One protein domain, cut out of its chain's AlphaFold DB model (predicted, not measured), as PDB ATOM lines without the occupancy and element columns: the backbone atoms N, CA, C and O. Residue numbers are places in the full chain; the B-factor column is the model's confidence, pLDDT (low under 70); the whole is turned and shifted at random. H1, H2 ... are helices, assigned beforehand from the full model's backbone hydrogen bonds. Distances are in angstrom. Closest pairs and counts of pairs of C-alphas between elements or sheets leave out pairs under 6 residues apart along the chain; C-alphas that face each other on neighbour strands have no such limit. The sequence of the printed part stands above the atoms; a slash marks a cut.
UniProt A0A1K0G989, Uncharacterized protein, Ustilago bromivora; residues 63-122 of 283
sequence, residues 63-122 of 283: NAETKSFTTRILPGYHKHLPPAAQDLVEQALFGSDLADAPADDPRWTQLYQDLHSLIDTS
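Overview. This is residues 63 to 122 of the 283 residues of an uncharacterized protein of Ustilago bromivora (UniProt A0A1K0G989). Two helices, H2 and H3, lie side by side and run opposite ways as a helical hairpin, and the short helix H1 stands across H2, on the side of H2 away from H3. Between H1 and H2 the chain makes a wide loop, residues 70 to 82, at one side of the hairpin. The printed part has 60 residues, with three named helices in the order H1, H2, H3 and no named strand; the class is all helix, with 36 residues in the named helices. The whole is compact, with a radius of gyration of the C-alphas of 11.0 A, and rounded, its C-alphas spanning 27 by 25 by 19 A along their three main axes.

Along the chain. H1 takes residues 63 to 69 and measures 10.2 A from first to last C-alpha; C-alpha 63 is at (-28.932, -30.551, 2.174). Residues 70 to 82 have no named element, and their C-alphas lie 6 to 14 A from the mean of all C-alphas. H2 takes residues 83 to 95 and measures 16.9 A, beginning with C-alpha 83 at (-23.578, -19.500, -2.803). H3, the longest helix by residues, takes residues 106 to 121 and measures 22.9 A, ending with C-alpha 121 at (-23.778, -8.868, -9.745).

Arrangement. H1 is close to H2 but not clearly touching it, with 1 pair of C-alphas within 8 A, those of Thr 66 and Glu 90, 7.1 A apart. The lines of H1 and H2 are about perpendicular, at 80 degrees. H1 and H3 are apart. H2 and H3 touch, and their closest C-alphas are those of Ala 85 and Leu 115, 5.8 A apart. They form a helical hairpin, running opposite ways at a shallow tilt of 12 degrees, with their centres 11.2 A apart. Every O i to N i+4 pair is within hydrogen-bond range in H2 and H3; in H1 it is 1 of 3, beside 2 of 4 O i to N i+3 pairs.

Size, cuts and confidence. The two C-alphas farthest apart are those of Pro 102 and Ser 122, at 29.6 A. The printed part has no cut between residues 63 and 122. The link from H1 to H2 is long, with 13 residues, and the link from H2 to H3 is short but not tight, with 10. The mean pLDDT of the printed part is 71.2, and the model's confidence is low, under 70, at residues 63 to 80, 95 to 97 and 121 to 122. The mean pLDDT is 53 for H1, 76 for H2 and 80 for H3.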
ATOM      1  N   ASN A  63     -30.052 -31.008   2.999       49.72
ATOM      2  CA  ASN A  63     -28.932 -30.551   2.174       49.72
ATOM      3  C   ASN A  63     -28.737 -31.341   0.858       49.72
ATOM      4  O   ASN A  63     -28.080 -30.874  -0.067       49.72
ATOM      5  N   ALA A  64     -29.247 -32.573   0.764       48.22
ATOM      6  CA  ALA A  64     -29.187 -33.363  -0.469       48.22
ATOM      7  C   ALA A  64     -30.356 -33.045  -1.417       48.22
ATOM      8  O   ALA A  64     -30.169 -33.015  -2.632       48.22
ATOM      9  N   GLU A  65     -31.539 -32.773  -0.861       50.75
ATOM     10  CA  GLU A  65     -32.728 -32.377  -1.619       50.75
ATOM     11  C   GLU A  65     -32.596 -30.919  -2.108       50.75
ATOM     12  O   GLU A  65     -32.870 -30.641  -3.279       50.75
ATOM     13  N   THR A  66     -32.033 -30.005  -1.303       53.97
ATOM     14  CA  THR A  66     -31.813 -28.598  -1.699       53.97
ATOM     15  C   THR A  66     -30.864 -28.418  -2.879       53.97
ATOM     16  O   THR A  66     -31.099 -27.568  -3.743       53.97
ATOM     17  N   LYS A  67     -29.835 -29.264  -2.994       55.53
ATOM     18  CA  LYS A  67     -28.872 -29.228  -4.112       55.53
ATOM     19  C   LYS A  67     -29.523 -29.509  -5.467       55.53
ATOM     20  O   LYS A  67     -29.098 -28.964  -6.488       55.53
ATOM     21  N   SER A  68     -30.555 -30.354  -5.488       55.50
ATOM     22  CA  SER A  68     -31.313 -30.648  -6.710       55.50
ATOM     23  C   SER A  68     -32.347 -29.580  -7.057       55.50
ATOM     24  O   SER A  68     -32.626 -29.383  -8.237       55.50
ATOM     25  N   PHE A  69     -32.889 -28.872  -6.061       57.09
ATOM     26  CA  PHE A  69     -33.849 -27.800  -6.313       57.09
ATOM     27  C   PHE A  69     -33.135 -26.568  -6.861       57.09
ATOM     28  O   PHE A  69     -33.483 -26.109  -7.943       57.09
ATOM     29  N   THR A  70     -32.057 -26.121  -6.208       59.41
ATOM     30  CA  THR A  70     -31.262 -24.930  -6.580       59.41
ATOM     31  C   THR A  70     -30.674 -24.964  -7.995       59.41
ATOM     32  O   THR A  70     -30.361 -23.920  -8.555       59.41
ATOM     33  N   THR A  71     -30.546 -26.135  -8.622       58.34
ATOM     34  CA  THR A  71     -30.011 -26.264  -9.988       58.34
ATOM     35  C   THR A  71     -31.036 -25.995 -11.094       58.34
ATOM     36  O   THR A  71     -30.637 -25.905 -12.253       58.34
ATOM     37  N   ARG A  72     -32.341 -25.887 -10.784       61.41
ATOM     38  CA  ARG A  72     -33.410 -25.719 -11.795       61.41
ATOM     39  C   ARG A  72     -34.502 -24.710 -11.422       61.41
ATOM     40  O   ARG A  72     -35.590 -24.769 -11.982       61.41
ATOM     41  N   ILE A  73     -34.243 -23.807 -10.477       68.31
ATOM     42  CA  ILE A  73     -35.261 -22.843 -10.008       68.31
ATOM     43  C   ILE A  73     -35.529 -21.751 -11.040       68.31
ATOM     44  O   ILE A  73     -36.667 -21.317 -11.190       68.31
ATOM     45  N   LEU A  74     -34.492 -21.331 -11.767       64.94
ATOM     46  CA  LEU A  74     -34.597 -20.309 -12.800       64.94
ATOM     47  C   LEU A  74     -34.751 -20.959 -14.182       64.94
ATOM     48  O   LEU A  74     -33.870 -21.726 -14.593       64.94
ATOM     49  N   PRO A  75     -35.829 -20.648 -14.925       62.22
ATOM     50  CA  PRO A  75     -35.958 -21.048 -16.320       62.22
ATOM     51  C   PRO A  75     -34.740 -20.582 -17.133       62.22
ATOM     52  O   PRO A  75     -34.380 -19.412 -17.105       62.22
ATOM     53  N   GLY A  76     -34.079 -21.506 -17.837       61.72
ATOM     54  CA  GLY A  76     -32.914 -21.207 -18.684       61.72
ATOM     55  C   GLY A  76     -31.555 -21.148 -17.969       61.72
ATOM     56  O   GLY A  76     -30.525 -21.135 -18.642       61.72
ATOM     57  N   TYR A  77     -31.502 -21.193 -16.631       64.50
ATOM     58  CA  TYR A  77     -30.229 -21.266 -15.907       64.50
ATOM     59  C   TYR A  77     -29.845 -22.727 -15.642       64.50
ATOM     60  O   TYR A  77     -30.500 -23.443 -14.888       64.50
ATOM     61  N   HIS A  78     -28.771 -23.188 -16.288       63.03
ATOM     62  CA  HIS A  78     -28.296 -24.577 -16.197       63.03
ATOM     63  C   HIS A  78     -27.022 -24.744 -15.357       63.03
ATOM     64  O   HIS A  78     -26.477 -25.847 -15.270       63.03
ATOM     65  N   LYS A  79     -26.522 -23.658 -14.757       68.75
ATOM     66  CA  LYS A  79     -25.323 -23.654 -13.909       68.75
ATOM     67  C   LYS A  79     -25.721 -23.726 -12.430       68.75
ATOM     68  O   LYS A  79     -26.869 -23.493 -12.065       68.75
ATOM     69  N   HIS A  80     -24.770 -24.056 -11.561       67.88
ATOM     70  CA  HIS A  80     -24.995 -23.949 -10.120       67.88
ATOM     71  C   HIS A  80     -25.192 -22.474  -9.739       67.88
ATOM     72  O   HIS A  80     -24.451 -21.605 -10.209       67.88
ATOM     73  N   LEU A  81     -26.208 -22.188  -8.920       71.62
ATOM     74  CA  LEU A  81     -26.425 -20.851  -8.366       71.62
ATOM     75  C   LEU A  81     -25.202 -20.433  -7.530       71.62
ATOM     76  O   LEU A  81     -24.622 -21.293  -6.862       71.62
ATOM     77  N   PRO A  82     -24.796 -19.152  -7.535       77.62
ATOM     78  CA  PRO A  82     -23.801 -18.646  -6.593       77.62
ATOM     79  C   PRO A  82     -24.204 -18.945  -5.133       77.62
ATOM     80  O   PRO A  82     -25.400 -18.961  -4.846       77.62
ATOM     81  N   PRO A  83     -23.259 -19.138  -4.192       74.69
ATOM     82  CA  PRO A  83     -23.578 -19.500  -2.803       74.69
ATOM     83  C   PRO A  83     -24.592 -18.562  -2.128       74.69
ATOM     84  O   PRO A  83     -25.560 -19.030  -1.546       74.69
ATOM     85  N   ALA A  84     -24.457 -17.245  -2.317       75.31
ATOM     86  CA  ALA A  84     -25.402 -16.262  -1.777       75.31
ATOM     87  C   ALA A  84     -26.830 -16.406  -2.347       75.31
ATOM     88  O   ALA A  84     -27.809 -16.146  -1.656       75.31
ATOM     89  N   ALA A  85     -26.957 -16.852  -3.600       76.25
ATOM     90  CA  ALA A  85     -28.241 -17.129  -4.237       76.25
ATOM     91  C   ALA A  85     -28.830 -18.481  -3.788       76.25
ATOM     92  O   ALA A  85     -30.049 -18.633  -3.716       76.25
ATOM     93  N   GLN A  86     -27.978 -19.457  -3.451       77.75
ATOM     94  CA  GLN A  86     -28.411 -20.720  -2.845       77.75
ATOM     95  C   GLN A  86     -28.984 -20.485  -1.445       77.75
ATOM     96  O   GLN A  86     -30.077 -20.966  -1.158       77.75
ATOM     97  N   ASP A  87     -28.305 -19.688  -0.619       76.69
ATOM     98  CA  ASP A  87     -28.752 -19.377   0.744       76.69
ATOM     99  C   ASP A  87     -30.117 -18.670   0.753       76.69
ATOM    100  O   ASP A  87     -30.970 -18.986   1.580       76.69
ATOM    101  N   LEU A  88     -30.366 -17.765  -0.202       78.19
ATOM    102  CA  LEU A  88     -31.639 -17.043  -0.324       78.19
ATOM    103  C   LEU A  88     -32.791 -17.986  -0.705       78.19
ATOM    104  O   LEU A  88     -33.873 -17.933  -0.121       78.19
ATOM    105  N   VAL A  89     -32.540 -18.918  -1.626       80.31
ATOM    106  CA  VAL A  89     -33.490 -19.977  -1.990       80.31
ATOM    107  C   VAL A  89     -33.794 -20.884  -0.805       80.31
ATOM    108  O   VAL A  89     -34.957 -21.191  -0.547       80.31
ATOM    109  N   GLU A  90     -32.767 -21.327  -0.084       78.62
ATOM    110  CA  GLU A  90     -32.951 -22.189   1.081       78.62
ATOM    111  C   GLU A  90     -33.708 -21.447   2.192       78.62
ATOM    112  O   GLU A  90     -34.645 -21.989   2.784       78.62
ATOM    113  N   GLN A  91     -33.386 -20.178   2.433       76.81
ATOM    114  CA  GLN A  91     -34.095 -19.359   3.407       76.81
ATOM    115  C   GLN A  91     -35.560 -19.139   3.013       76.81
ATOM    116  O   GLN A  91     -36.436 -19.197   3.874       76.81
ATOM    117  N   ALA A  92     -35.853 -18.946   1.731       74.94
ATOM    118  CA  ALA A  92     -37.219 -18.746   1.279       74.94
ATOM    119  C   ALA A  92     -38.055 -20.035   1.336       74.94
ATOM    120  O   ALA A  92     -39.194 -20.019   1.819       74.94
ATOM    121  N   LEU A  93     -37.473 -21.160   0.907       72.38
ATOM    122  CA  LEU A  93     -38.133 -22.467   0.875       72.38
ATOM    123  C   LEU A  93     -38.374 -23.039   2.274       72.38
ATOM    124  O   LEU A  93     -39.453 -23.569   2.525       72.38
ATOM    125  N   PHE A  94     -37.401 -22.933   3.183       73.38
ATOM    126  CA  PHE A  94     -37.493 -23.549   4.516       73.38
ATOM    127  C   PHE A  94     -37.789 -22.559   5.643       73.38
ATOM    128  O   PHE A  94     -38.180 -22.984   6.729       73.38
ATOM    129  N   GLY A  95     -37.570 -21.260   5.429       67.94
ATOM    130  CA  GLY A  95     -37.743 -20.228   6.455       67.94
ATOM    131  C   GLY A  95     -39.075 -19.482   6.391       67.94
ATOM    132  O   GLY A  95     -39.560 -19.048   7.432       67.94
ATOM    133  N   SER A  96     -39.678 -19.339   5.208       63.31
ATOM    134  CA  SER A  96     -40.895 -18.526   5.004       63.31
ATOM    135  C   SER A  96     -42.107 -19.293   4.465       63.31
ATOM    136  O   SER A  96     -43.072 -18.667   4.024       63.31
ATOM    137  N   ASP A  97     -42.073 -20.629   4.502       67.81
ATOM    138  CA  ASP A  97     -43.141 -21.513   3.996       67.81
ATOM    139  C   ASP A  97     -43.508 -21.236   2.526       67.81
ATOM    140  O   ASP A  97     -44.622 -21.483   2.070       67.81
ATOM    141  N   LEU A  98     -42.556 -20.690   1.757       74.19
ATOM    142  CA  LEU A  98     -42.794 -20.317   0.365       74.19
ATOM    143  C   LEU A  98     -43.035 -21.556  -0.508       74.19
ATOM    144  O   LEU A  98     -43.739 -21.471  -1.503       74.19
ATOM    145  N   ALA A  99     -42.514 -22.714  -0.091       73.12
ATOM    146  CA  ALA A  99     -42.760 -23.999  -0.738       73.12
ATOM    147  C   ALA A  99     -44.249 -24.403  -0.748       73.12
ATOM    148  O   ALA A  99     -44.683 -25.044  -1.702       73.12
ATOM    149  N   ASP A 100     -45.016 -23.994   0.269       73.00
ATOM    150  CA  ASP A 100     -46.448 -24.294   0.402       73.00
ATOM    151  C   ASP A 100     -47.341 -23.133  -0.086       73.00
ATOM    152  O   ASP A 100     -48.570 -23.240  -0.118       73.00
ATOM    153  N   ALA A 101     -46.731 -22.014  -0.491       73.88
ATOM    154  CA  ALA A 101     -47.430 -20.845  -0.999       73.88
ATOM    155  C   ALA A 101     -47.909 -21.050  -2.451       73.88
ATOM    156  O   ALA A 101     -47.216 -21.686  -3.252       73.88
ATOM    157  N   PRO A 102     -49.072 -20.487  -2.833       76.81
ATOM    158  CA  PRO A 102     -49.565 -20.570  -4.204       76.81
ATOM    159  C   PRO A 102     -48.577 -19.927  -5.190       76.81
ATOM    160  O   PRO A 102     -47.867 -18.984  -4.848       76.81
ATOM    161  N   ALA A 103     -48.555 -20.414  -6.433       73.88
ATOM    162  CA  ALA A 103     -47.618 -19.949  -7.463       73.88
ATOM    163  C   ALA A 103     -47.748 -18.446  -7.792       73.88
ATOM    164  O   ALA A 103     -46.780 -17.837  -8.237       73.88
ATOM    165  N   ASP A 104     -48.914 -17.850  -7.525       77.88
ATOM    166  CA  ASP A 104     -49.194 -16.423  -7.736       77.88
ATOM    167  C   ASP A 104     -48.812 -15.540  -6.529       77.88
ATOM    168  O   ASP A 104     -49.107 -14.343  -6.513       77.88
ATOM    169  N   ASP A 105     -48.194 -16.107  -5.485       81.62
ATOM    170  CA  ASP A 105     -47.786 -15.344  -4.304       81.62
ATOM    171  C   ASP A 105     -46.696 -14.313  -4.680       81.62
ATOM    172  O   ASP A 105     -45.673 -14.679  -5.273       81.62
ATOM    173  N   PRO A 106     -46.852 -13.025  -4.313       79.38
ATOM    174  CA  PRO A 106     -45.858 -11.986  -4.594       79.38
ATOM    175  C   PRO A 106     -44.461 -12.318  -4.049       79.38
ATOM    176  O   PRO A 106     -43.457 -11.864  -4.605       79.38
ATOM    177  N   ARG A 107     -44.360 -13.154  -3.013       79.31
ATOM    178  CA  ARG A 107     -43.076 -13.597  -2.454       79.31
ATOM    179  C   ARG A 107     -42.247 -14.428  -3.443       79.31
ATOM    180  O   ARG A 107     -41.021 -14.346  -3.404       79.31
ATOM    181  N   TRP A 108     -42.881 -15.152  -4.371       80.19
ATOM    182  CA  TRP A 108     -42.169 -15.825  -5.465       80.19
ATOM    183  C   TRP A 108     -41.540 -14.816  -6.419       80.19
ATOM    184  O   TRP A 108     -40.366 -14.941  -6.765       80.19
ATOM    185  N   THR A 109     -42.287 -13.777  -6.802       82.44
ATOM    186  CA  THR A 109     -41.775 -12.741  -7.711       82.44
ATOM    187  C   THR A 109     -40.588 -11.984  -7.119       82.44
ATOM    188  O   THR A 109     -39.619 -11.725  -7.831       82.44
ATOM    189  N   GLN A 110     -40.616 -11.710  -5.812       83.69
ATOM    190  CA  GLN A 110     -39.512 -11.061  -5.109       83.69
ATOM    191  C   GLN A 110     -38.263 -11.952  -5.065       83.69
ATOM    192  O   GLN A 110     -37.177 -11.494  -5.406       83.69
ATOM    193  N   LEU A 111     -38.422 -13.247  -4.767       83.44
ATOM    194  CA  LEU A 111     -37.315 -14.206  -4.807       83.44
ATOM    195  C   LEU A 111     -36.669 -14.290  -6.195       83.44
ATOM    196  O   LEU A 111     -35.446 -14.348  -6.301       83.44
ATOM    197  N   TYR A 112     -37.468 -14.280  -7.264       83.12
ATOM    198  CA  TYR A 112     -36.933 -14.294  -8.626       83.12
ATOM    199  C   TYR A 112     -36.157 -13.019  -8.964       83.12
ATOM    200  O   TYR A 112     -35.089 -13.109  -9.570       83.12
ATOM    201  N   GLN A 113     -36.650 -11.848  -8.555       84.06
ATOM    202  CA  GLN A 113     -35.939 -10.579  -8.741       84.06
ATOM    203  C   GLN A 113     -34.615 -10.554  -7.970       84.06
ATOM    204  O   GLN A 113     -33.574 -10.222  -8.542       84.06
ATOM    205  N   ASP A 114     -34.634 -10.981  -6.706       82.38
ATOM    206  CA  ASP A 114     -33.443 -11.035  -5.860       82.38
ATOM    207  C   ASP A 114     -32.410 -12.022  -6.430       82.38
ATOM    208  O   ASP A 114     -31.224 -11.698  -6.525       82.38
ATOM    209  N   LEU A 115     -32.856 -13.187  -6.914       84.00
ATOM    210  CA  LEU A 115     -32.001 -14.161  -7.594       84.00
ATOM    211  C   LEU A 115     -31.367 -13.612  -8.874       84.00
ATOM    212  O   LEU A 115     -30.170 -13.810  -9.083       84.00
ATOM    213  N   HIS A 116     -32.139 -12.920  -9.712       80.62
ATOM    214  CA  HIS A 116     -31.608 -12.283 -10.917       80.62
ATOM    215  C   HIS A 116     -30.539 -11.241 -10.568       80.62
ATOM    216  O   HIS A 116     -29.438 -11.287 -11.117       80.62
ATOM    217  N   SER A 117     -30.800 -10.386  -9.575       80.62
ATOM    218  CA  SER A 117     -29.838  -9.368  -9.138       80.62
ATOM    219  C   SER A 117     -28.521  -9.965  -8.616       80.62
ATOM    220  O   SER A 117     -27.438  -9.455  -8.910       80.62
ATOM    221  N   LEU A 118     -28.586 -11.083  -7.886       76.50
ATOM    222  CA  LEU A 118     -27.419 -11.780  -7.337       76.50
ATOM    223  C   LEU A 118     -26.601 -12.499  -8.409       76.50
ATOM    224  O   LEU A 118     -25.379 -12.607  -8.289       76.50
ATOM    225  N   ILE A 119     -27.254 -12.996  -9.456       76.19
ATOM    226  CA  ILE A 119     -26.563 -13.615 -10.586       76.19
ATOM    227  C   ILE A 119     -25.850 -12.537 -11.399       76.19
ATOM    228  O   ILE A 119     -24.648 -12.675 -11.629       76.19
ATOM    229  N   ASP A 120     -26.527 -11.438 -11.732       72.31
ATOM    230  CA  ASP A 120     -25.972 -10.349 -12.550       72.31
ATOM    231  C   ASP A 120     -24.811  -9.615 -11.865       72.31
ATOM    232  O   ASP A 120     -23.847  -9.208 -12.515       72.31
ATOM    233  N   THR A 121     -24.853  -9.493 -10.537       65.44
ATOM    234  CA  THR A 121     -23.778  -8.868  -9.745       65.44
ATOM    235  C   THR A 121     -22.620  -9.814  -9.419       65.44
ATOM    236  O   THR A 121     -21.558  -9.358  -8.981       65.44
ATOM    237  N   SER A 122     -22.769 -11.124  -9.648       56.75
ATOM    238  CA  SER A 122     -21.706 -12.084  -9.357       56.75
ATOM    239  C   SER A 122     -20.576 -12.018 -10.403       56.75
ATOM    240  O   SER A 122     -20.831 -12.041 -11.611       56.75
TER     241      SER A 122